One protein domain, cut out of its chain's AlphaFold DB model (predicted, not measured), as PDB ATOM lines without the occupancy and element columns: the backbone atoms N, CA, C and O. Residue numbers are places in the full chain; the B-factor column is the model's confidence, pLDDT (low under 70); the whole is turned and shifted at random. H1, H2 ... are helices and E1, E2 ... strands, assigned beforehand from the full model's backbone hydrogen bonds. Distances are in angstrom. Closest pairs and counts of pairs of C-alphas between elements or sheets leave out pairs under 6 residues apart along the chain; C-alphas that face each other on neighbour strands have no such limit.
ATOM      1  N   LEU A   4       9.521 234.119  54.801       76.19
ATOM      2  CA  LEU A   4       8.561 235.110  54.312       76.19
ATOM      3  C   LEU A   4       7.253 234.436  53.894       76.19
ATOM      4  O   LEU A   4       7.224 233.250  53.573       76.19
ATOM      5  N   GLN A   5       6.157 235.195  53.897       77.31
ATOM      6  CA  GLN A   5       4.865 234.719  53.406       77.31
ATOM      7  C   GLN A   5       4.698 235.100  51.936       77.31
ATOM      8  O   GLN A   5       4.619 236.284  51.603       77.31
ATOM      9  N   TYR A   6       4.589 234.103  51.064       72.00
ATOM     10  CA  TYR A   6       4.330 234.299  49.640       72.00
ATOM     11  C   TYR A   6       3.141 233.448  49.217       72.00
ATOM     12  O   TYR A   6       3.150 232.233  49.377       72.00
ATOM     13  N   LYS A   7       2.087 234.097  48.708       77.69
ATOM     14  CA  LYS A   7       0.832 233.438  48.294       77.69
ATOM     15  C   LYS A   7       0.223 232.516  49.373       77.69
ATOM     16  O   LYS A   7      -0.435 231.536  49.050       77.69
ATOM     17  N   GLY A   8       0.410 232.862  50.650       75.38
ATOM     18  CA  GLY A   8      -0.099 232.091  51.792       75.38
ATOM     19  C   GLY A   8       0.778 230.909  52.220       75.38
ATOM     20  O   GLY A   8       0.382 230.169  53.116       75.38
ATOM     21  N   GLU A   9       1.953 230.739  51.612       76.19
ATOM     22  CA  GLU A   9       2.922 229.700  51.956       76.19
ATOM     23  C   GLU A   9       4.159 230.316  52.625       76.19
ATOM     24  O   GLU A   9       4.588 231.423  52.282       76.19
ATOM     25  N   ALA A  10       4.731 229.589  53.589       78.69
ATOM     26  CA  ALA A  10       6.017 229.936  54.181       78.69
ATOM     27  C   ALA A  10       7.140 229.596  53.193       78.69
ATOM     28  O   ALA A  10       7.222 228.475  52.689       78.69
ATOM     29  N   VAL A  11       7.996 230.573  52.914       75.56
ATOM     30  CA  VAL A  11       9.127 230.445  51.994       75.56
ATOM     31  C   VAL A  11      10.410 230.671  52.766       75.56
ATOM     32  O   VAL A  11      10.551 231.693  53.439       75.56
ATOM     33  N   VAL A  12      11.344 229.732  52.641       76.50
ATOM     34  CA  VAL A  12      12.652 229.810  53.287       76.50
ATOM     35  C   VAL A  12      13.526 230.771  52.500       76.50
ATOM     36  O   VAL A  12      13.734 230.577  51.306       76.50
ATOM     37  N   VAL A  13      14.059 231.800  53.147       71.81
ATOM     38  CA  VAL A  13      14.973 232.723  52.475       71.81
ATOM     39  C   VAL A  13      16.409 232.231  52.650       71.81
ATOM     40  O   VAL A  13      16.862 232.006  53.777       71.81
ATOM     41  N   ALA A  14      17.095 232.020  51.530       70.12
ATOM     42  CA  ALA A  14      18.421 231.428  51.425       70.12
ATOM     43  C   ALA A  14      19.422 232.398  50.777       70.12
ATOM     44  O   ALA A  14      19.037 233.268  50.000       70.12
ATOM     45  N   ASN A  15      20.692 232.249  51.158       66.81
ATOM     46  CA  ASN A  15      21.837 233.013  50.666       66.81
ATOM     47  C   ASN A  15      23.077 232.093  50.712       66.81
ATOM     48  O   ASN A  15      23.350 231.535  51.779       66.81
ATOM     49  N   GLU A  16      23.801 231.896  49.607       61.72
ATOM     50  CA  GLU A  16      25.117 231.230  49.587       61.72
ATOM     51  C   GLU A  16      26.220 232.143  50.159       61.72
ATOM     52  O   GLU A  16      27.189 231.631  50.718       61.72
ATOM     53  N   GLU A  17      26.079 233.475  50.098       49.59
ATOM     54  CA  GLU A  17      27.165 234.418  50.427       49.59
ATOM     55  C   GLU A  17      27.306 234.793  51.914       49.59
ATOM     56  O   GLU A  17      28.300 235.415  52.290       49.59
ATOM     57  N   THR A  18      26.386 234.413  52.808       41.69
ATOM     58  CA  THR A  18      26.488 234.801  54.229       41.69
ATOM     59  C   THR A  18      26.489 233.600  55.164       41.69
ATOM     60  O   THR A  18      25.452 233.037  55.506       41.69
ATOM     61  N   THR A  19      27.675 233.292  55.684       38.03
ATOM     62  CA  THR A  19      27.878 232.525  56.926       38.03
ATOM     63  C   THR A  19      27.310 233.233  58.170       38.03
ATOM     64  O   THR A  19      27.354 232.674  59.264       38.03
ATOM     65  N   GLU A  20      26.723 234.422  58.018       37.66
ATOM     66  CA  GLU A  20      26.074 235.190  59.078       37.66
ATOM     67  C   GLU A  20      24.570 235.313  58.798       37.66
ATOM     68  O   GLU A  20      24.143 235.772  57.742       37.66
ATOM     69  N   ALA A  21      23.747 234.888  59.755       41.78
ATOM     70  CA  ALA A  21      22.292 234.801  59.642       41.78
ATOM     71  C   ALA A  21      21.562 236.164  59.557       41.78
ATOM     72  O   ALA A  21      20.333 236.187  59.488       41.78
ATOM     73  N   ASP A  22      22.293 237.281  59.536       40.59
ATOM     74  CA  ASP A  22      21.770 238.603  59.898       40.59
ATOM     75  C   ASP A  22      21.383 239.520  58.716       40.59
ATOM     76  O   ASP A  22      20.929 240.631  58.953       40.59
ATOM     77  N   TRP A  23      21.500 239.091  57.451       51.88
ATOM     78  CA  TRP A  23      21.376 240.014  56.295       51.88
ATOM     79  C   TRP A  23      20.243 239.682  55.316       51.88
ATOM     80  O   TRP A  23      20.014 240.378  54.329       51.88
ATOM     81  N   VAL A  24      19.492 238.617  55.586       52.72
ATOM     82  CA  VAL A  24      18.447 238.129  54.679       52.72
ATOM     83  C   VAL A  24      17.123 238.900  54.843       52.72
ATOM     84  O   VAL A  24      16.324 238.975  53.910       52.72
ATOM     85  N   SER A  25      16.897 239.527  56.004       55.09
ATOM     86  CA  SER A  25      15.738 240.397  56.270       55.09
ATOM     87  C   SER A  25      15.800 241.755  55.566       55.09
ATOM     88  O   SER A  25      14.766 242.416  55.457       55.09
ATOM     89  N   ASP A  26      16.978 242.151  55.078       63.91
ATOM     90  CA  ASP A  26      17.220 243.485  54.516       63.91
ATOM     91  C   ASP A  26      17.096 243.529  52.988       63.91
ATOM     92  O   ASP A  26      17.079 244.614  52.406       63.91
ATOM     93  N   ILE A  27      16.966 242.372  52.326       66.94
ATOM     94  CA  ILE A  27      16.751 242.320  50.877       66.94
ATOM     95  C   ILE A  27      15.308 242.756  50.584       66.94
ATOM     96  O   ILE A  27      14.356 242.096  51.024       66.94
ATOM     97  N   PRO A  28      15.095 243.838  49.814       72.25
ATOM     98  CA  PRO A  28      13.756 244.267  49.437       72.25
ATOM     99  C   PRO A  28      13.001 243.144  48.703       72.25
ATOM    100  O   PRO A  28      13.572 242.522  47.809       72.25
ATOM    101  N   PRO A  29      11.696 242.915  48.958       71.62
ATOM    102  CA  PRO A  29      10.922 241.863  48.285       71.62
ATOM    103  C   PRO A  29      11.015 241.861  46.760       71.62
ATOM    104  O   PRO A  29      11.026 240.811  46.130       71.62
ATOM    105  N   ARG A  30      11.107 243.052  46.160       77.06
ATOM    106  CA  ARG A  30      11.244 243.238  44.709       77.06
ATOM    107  C   ARG A  30      12.578 242.722  44.149       77.06
ATOM    108  O   ARG A  30      12.706 242.571  42.938       77.06
ATOM    109  N   GLU A  31      13.567 242.502  45.007       80.31
ATOM    110  CA  GLU A  31      14.912 242.012  44.681       80.31
ATOM    111  C   GLU A  31      15.056 240.515  45.000       80.31
ATOM    112  O   GLU A  31      16.018 239.888  44.564       80.31
ATOM    113  N   LEU A  32      14.063 239.917  45.672       84.00
ATOM    114  CA  LEU A  32      13.990 238.478  45.905       84.00
ATOM    115  C   LEU A  32      13.367 237.761  44.710       84.00
ATOM    116  O   LEU A  32      12.291 238.127  44.226       84.00
ATOM    117  N   PHE A  33      14.022 236.707  44.250       86.69
ATOM    118  CA  PHE A  33      13.441 235.699  43.381       86.69
ATOM    119  C   PHE A  33      12.936 234.535  44.234       86.69
ATOM    120  O   PHE A  33      13.619 234.121  45.167       86.69
ATOM    121  N   ILE A  34      11.745 234.018  43.931       85.12
ATOM    122  CA  ILE A  34      11.128 232.922  44.686       85.12
ATOM    123  C   ILE A  34      10.999 231.714  43.770       85.12
ATOM    124  O   ILE A  34      10.273 231.756  42.779       85.12
ATOM    125  N   SER A  35      11.662 230.621  44.133       83.31
ATOM    126  CA  SER A  35      11.582 229.376  43.387       83.31
ATOM    127  C   SER A  35      10.194 228.738  43.478       83.31
ATOM    128  O   SER A  35       9.420 228.893  44.437       83.31
ATOM    129  N   ASN A  36       9.899 227.915  42.486       84.12
ATOM    130  CA  ASN A  36       8.894 226.880  42.594       84.12
ATOM    131  C   ASN A  36       9.232 225.927  43.741       84.12
ATOM    132  O   ASN A  36      10.373 225.831  44.204       84.12
ATOM    133  N   ALA A  37       8.200 225.223  44.198       81.62
ATOM    134  CA  ALA A  37       8.380 224.187  45.191       81.62
ATOM    135  C   ALA A  37       9.257 223.062  44.619       81.62
ATOM    136  O   ALA A  37       9.038 222.598  43.496       81.62
ATOM    137  N   ASN A  38      10.242 222.621  45.395       77.75
ATOM    138  CA  ASN A  38      11.017 221.425  45.093       77.75
ATOM    139  C   ASN A  38      10.139 220.155  45.268       77.75
ATOM    140  O   ASN A  38       8.998 220.249  45.729       77.75
ATOM    141  N   PRO A  39      10.641 218.946  44.953       73.75
ATOM    142  CA  PRO A  39       9.881 217.701  45.137       73.75
ATOM    143  C   PRO A  39       9.418 217.421  46.578       73.75
ATOM    144  O   PRO A  39       8.528 216.602  46.782       73.75
ATOM    145  N   LEU A  40      10.008 218.093  47.572       78.62
ATOM    146  CA  LEU A  40       9.633 218.011  48.988       78.62
ATOM    147  C   LEU A  40       8.598 219.077  49.389       78.62
ATOM    148  O   LEU A  40       8.251 219.183  50.564       78.62
ATOM    149  N   GLY A  41       8.111 219.882  48.440       79.00
ATOM    150  CA  GLY A  41       7.150 220.954  48.686       79.00
ATOM    151  C   GLY A  41       7.764 222.234  49.262       79.00
ATOM    152  O   GLY A  41       7.026 223.127  49.666       79.00
ATOM    153  N   GLN A  42       9.093 222.346  49.318       78.31
ATOM    154  CA  GLN A  42       9.776 223.508  49.893       78.31
ATOM    155  C   GLN A  42      10.037 224.575  48.834       78.31
ATOM    156  O   GLN A  42      10.468 224.258  47.724       78.31
ATOM    157  N   ARG A  43       9.829 225.842  49.199       81.81
ATOM    158  CA  ARG A  43      10.174 227.005  48.377       81.81
ATOM    159  C   ARG A  43      11.349 227.753  48.972       81.81
ATOM    160  O   ARG A  43      11.417 227.919  50.193       81.81
ATOM    161  N   PHE A  44      12.183 228.279  48.088       80.25
ATOM    162  CA  PHE A  44      13.322 229.100  48.452       80.25
ATOM    163  C   PHE A  44      13.177 230.493  47.853       80.25
ATOM    164  O   PHE A  44      12.746 230.643  46.713       80.25
ATOM    165  N   ALA A  45      13.528 231.511  48.628       80.75
ATOM    166  CA  ALA A  45      13.698 232.872  48.150       80.75
ATOM    167  C   ALA A  45      15.180 233.241  48.209       80.75
ATOM    168  O   ALA A  45      15.831 232.944  49.205       80.75
ATOM    169  N   PHE A  46      15.703 233.882  47.171       80.62
ATOM    170  CA  PHE A  46      17.115 234.263  47.076       80.62
ATOM    171  C   PHE A  46      17.281 235.581  46.327       80.62
ATOM    172  O   PHE A  46      16.382 236.028  45.611       80.62
ATOM    173  N   SER A  47      18.424 236.231  46.530       85.25
ATOM    174  CA  SER A  47      18.712 237.532  45.929       85.25
ATOM    175  C   SER A  47      18.906 237.403  44.420       85.25
ATOM    176  O   SER A  47      19.733 236.621  43.957       85.25
ATOM    177  N   LEU A  48      18.210 238.218  43.622       85.50
ATOM    178  CA  LEU A  48      18.462 238.270  42.176       85.50
ATOM    179  C   LEU A  48      19.905 238.704  41.868       85.50
ATOM    180  O   LEU A  48      20.502 238.225  40.907       85.50
ATOM    181  N   ALA A  49      20.480 239.575  42.705       86.50
ATOM    182  CA  ALA A  49      21.857 240.037  42.549       86.50
ATOM    183  C   ALA A  49      22.881 238.908  42.745       86.50
ATOM    184  O   ALA A  49      23.923 238.908  42.095       86.50
ATOM    185  N   GLU A  50      22.566 237.936  43.598       83.56
ATOM    186  CA  GLU A  50      23.397 236.758  43.837       83.56
ATOM    187  C   GLU A  50      23.370 235.813  42.631       83.56
ATOM    188  O   GLU A  50      24.415 235.372  42.161       83.56
ATOM    189  N   ILE A  51      22.189 235.583  42.042       87.50
ATOM    190  CA  ILE A  51      22.083 234.821  40.789       87.50
ATOM    191  C   ILE A  51      22.886 235.522  39.683       87.50
ATOM    192  O   ILE A  51      23.631 234.877  38.945       87.50
ATOM    193  N   ASP A  52      22.772 236.848  39.576       89.00
ATOM    194  CA  ASP A  52      23.537 237.648  38.618       89.00
ATOM    195  C   ASP A  52      25.051 237.526  38.834       89.00
ATOM    196  O   ASP A  52      25.804 237.450  37.857       89.00
ATOM    197  N   ALA A  53      25.509 237.552  40.088       88.31
ATOM    198  CA  ALA A  53      26.913 237.385  40.448       88.31
ATOM    199  C   ALA A  53      27.408 235.988  40.058       88.31
ATOM    200  O   ALA A  53      28.392 235.880  39.324       88.31
ATOM    201  N   TYR A  54      26.653 234.946  40.411       87.81
ATOM    202  CA  TYR A  54      26.956 233.562  40.056       87.81
ATOM    203  C   TYR A  54      27.052 233.369  38.533       87.81
ATOM    204  O   TYR A  54      28.003 232.772  38.027       87.81
ATOM    205  N   VAL A  55      26.112 233.932  37.765       89.94
ATOM    206  CA  VAL A  55      26.137 233.879  36.292       89.94
ATOM    207  C   VAL A  55      27.366 234.596  35.728       89.94
ATOM    208  O   VAL A  55      27.966 234.109  34.768       89.94
ATOM    209  N   LYS A  56      27.766 235.739  36.296       88.56
ATOM    210  CA  LYS A  56      28.965 236.473  35.854       88.56
ATOM    211  C   LYS A  56      30.252 235.712  36.160       88.56
ATOM    212  O   LYS A  56      31.145 235.712  35.316       88.56
ATOM    213  N   GLU A  57      30.346 235.105  37.337       88.12
ATOM    214  CA  GLU A  57      31.553 234.416  37.797       88.12
ATOM    215  C   GLU A  57      31.720 233.048  37.134       88.12
ATOM    216  O   GLU A  57      32.786 232.726  36.610       88.12
ATOM    217  N   HIS A  58      30.651 232.254  37.101       84.44
ATOM    218  CA  HIS A  58      30.715 230.854  36.687       84.44
ATOM    219  C   HIS A  58      30.177 230.604  35.279       84.44
ATOM    220  O   HIS A  58      30.334 229.500  34.757       84.44
ATOM    221  N   ASN A  59      29.560 231.604  34.636       85.50
ATOM    222  CA  ASN A  59      28.913 231.462  33.325       85.50
ATOM    223  C   ASN A  59      27.942 230.264  33.296       85.50
ATOM    224  O   ASN A  59      27.943 229.443  32.373       85.50
ATOM    225  N   GLN A  60      27.148 230.149  34.358       85.62
ATOM    226  CA  GLN A  60      26.208 229.064  34.602       85.62
ATOM    227  C   GLN A  60      24.928 229.619  35.219       85.62
ATOM    228  O   GLN A  60      24.981 230.528  36.042       85.62
ATOM    229  N   LEU A  61      23.789 229.023  34.860       88.50
ATOM    230  CA  LEU A  61      22.506 229.282  35.504       88.50
ATOM    231  C   LEU A  61      21.959 227.971  36.073       88.50
ATOM    232  O   LEU A  61      21.448 227.125  35.338       88.50
ATOM    233  N   VAL A  62      22.079 227.809  37.388       84.81
ATOM    234  CA  VAL A  62      21.610 226.638  38.133       84.81
ATOM    235  C   VAL A  62      20.834 227.097  39.360       84.81
ATOM    236  O   VAL A  62      21.159 228.114  39.962       84.81
ATOM    237  N   ASN A  63      19.815 226.340  39.744       82.62
ATOM    238  CA  ASN A  63      19.155 226.488  41.029       82.62
ATOM    239  C   ASN A  63      20.003 225.751  42.075       82.62
ATOM    240  O   ASN A  63      19.852 224.544  42.288       82.62
ATOM    241  N   PHE A  64      20.944 226.480  42.674       74.00
ATOM    242  CA  PHE A  64      21.883 225.948  43.661       74.00
ATOM    243  C   PHE A  64      21.258 225.707  45.047       74.00
ATOM    244  O   PHE A  64      21.896 225.084  45.893       74.00
ATOM    245  N   TYR A  65      19.994 226.098  45.239       70.38
ATOM    246  CA  TYR A  65      19.215 225.879  46.462       70.38
ATOM    247  C   TYR A  65      18.387 224.590  46.457       70.38
ATOM    248  O   TYR A  65      17.905 224.155  47.503       70.38
ATOM    249  N   ASN A  66      18.261 223.933  45.303       71.88
ATOM    250  CA  ASN A  66      17.754 222.569  45.236       71.88
ATOM    251  C   ASN A  66      18.897 221.574  45.470       71.88
ATOM    252  O   ASN A  66      19.999 221.741  44.950       71.88
ATOM    253  N   ILE A  67      18.624 220.510  46.229       64.62
ATOM    254  CA  ILE A  67      19.527 219.363  46.367       64.62
ATOM    255  C   ILE A  67      18.824 218.146  45.749       64.62
ATOM    256  O   ILE A  67      17.788 217.727  46.271       64.62
ATOM    257  N   PRO A  68      19.355 217.569  44.653       68.81
ATOM    258  CA  PRO A  68      20.553 217.988  43.915       68.81
ATOM    259  C   PRO A  68      20.359 219.314  43.155       68.81
ATOM    260  O   PRO A  68      19.240 219.640  42.755       68.81
ATOM    261  N   ARG A  69      21.463 220.047  42.923       75.94
ATOM    262  CA  ARG A  69      21.455 221.285  42.125       75.94
ATOM    263  C   ARG A  69      20.900 220.977  40.737       75.94
ATOM    264  O   ARG A  69      21.363 220.042  40.085       75.94
ATOM    265  N   SER A  70      19.917 221.749  40.290       76.12
ATOM    266  CA  SER A  70      19.200 221.499  39.035       76.12
ATOM    267  C   SER A  70      19.061 222.773  38.216       76.12
ATOM    268  O   SER A  70      19.129 223.869  38.761       76.12
ATOM    269  N   ALA A  71      18.775 222.669  36.920       83.25
ATOM    270  CA  ALA A  71      18.280 223.827  36.176       83.25
ATOM    271  C   ALA A  71      16.958 224.346  36.787       83.25
ATOM    272  O   ALA A  71      16.164 223.560  37.322       83.25
TER     273      ALA A  71
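Overview. This is residues 4 to 71 of the 258 residues of an uncharacterized protein of Legionella taurinensis (UniProt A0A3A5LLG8). There is little regular structure: two small hairpins, E1 with E2 and E3 with E4, join into one curled sheet, and helix H1 leads off from the end of E4. Residues 59 to 71 fold back from H1's far end. The printed part has 68 residues, 26 in named elements, ordered E1 E2 E3 E4 H1; the class is mixed. The mixed sheet runs E1 E2 E4 E3. The whole is compact, radius of gyration of the C-alphas 12.0 A, spanning 34 by 28 by 22 A.

Along the chain. E1 is residues 4 to 6, from C-alpha 4 at (8.561, 235.110, 54.312); E2 is 9 to 13, 12.4 A; E4 is 44 to 47; E3 is 32 to 34. H1 is 48 to 58, 15.3 A, ending at C-alpha 58 (30.715, 230.854, 36.687).

Arrangement. E2 and E4 are parallel, with N 45 and O 12 at 2.8 A. E1 is antiparallel to E2, with N 6 and O 9 at 2.9 A; E3 is antiparallel to E4, with N 33 and O 46 at 2.8 A. H1, with every O i to N i+4 pair within hydrogen-bond range, only grazes the sheet; the closest C-alphas of E3 and H1, Phe 33 and Leu 48, are 5.8 A apart.

Size, cuts and confidence. The farthest C-alphas, Gly 8 and Glu 57, are 34.7 A apart. The printed part has no cut; the E2 to E3 link is long. Residues 15 to 27 and 67 to 68 have pLDDT under 70.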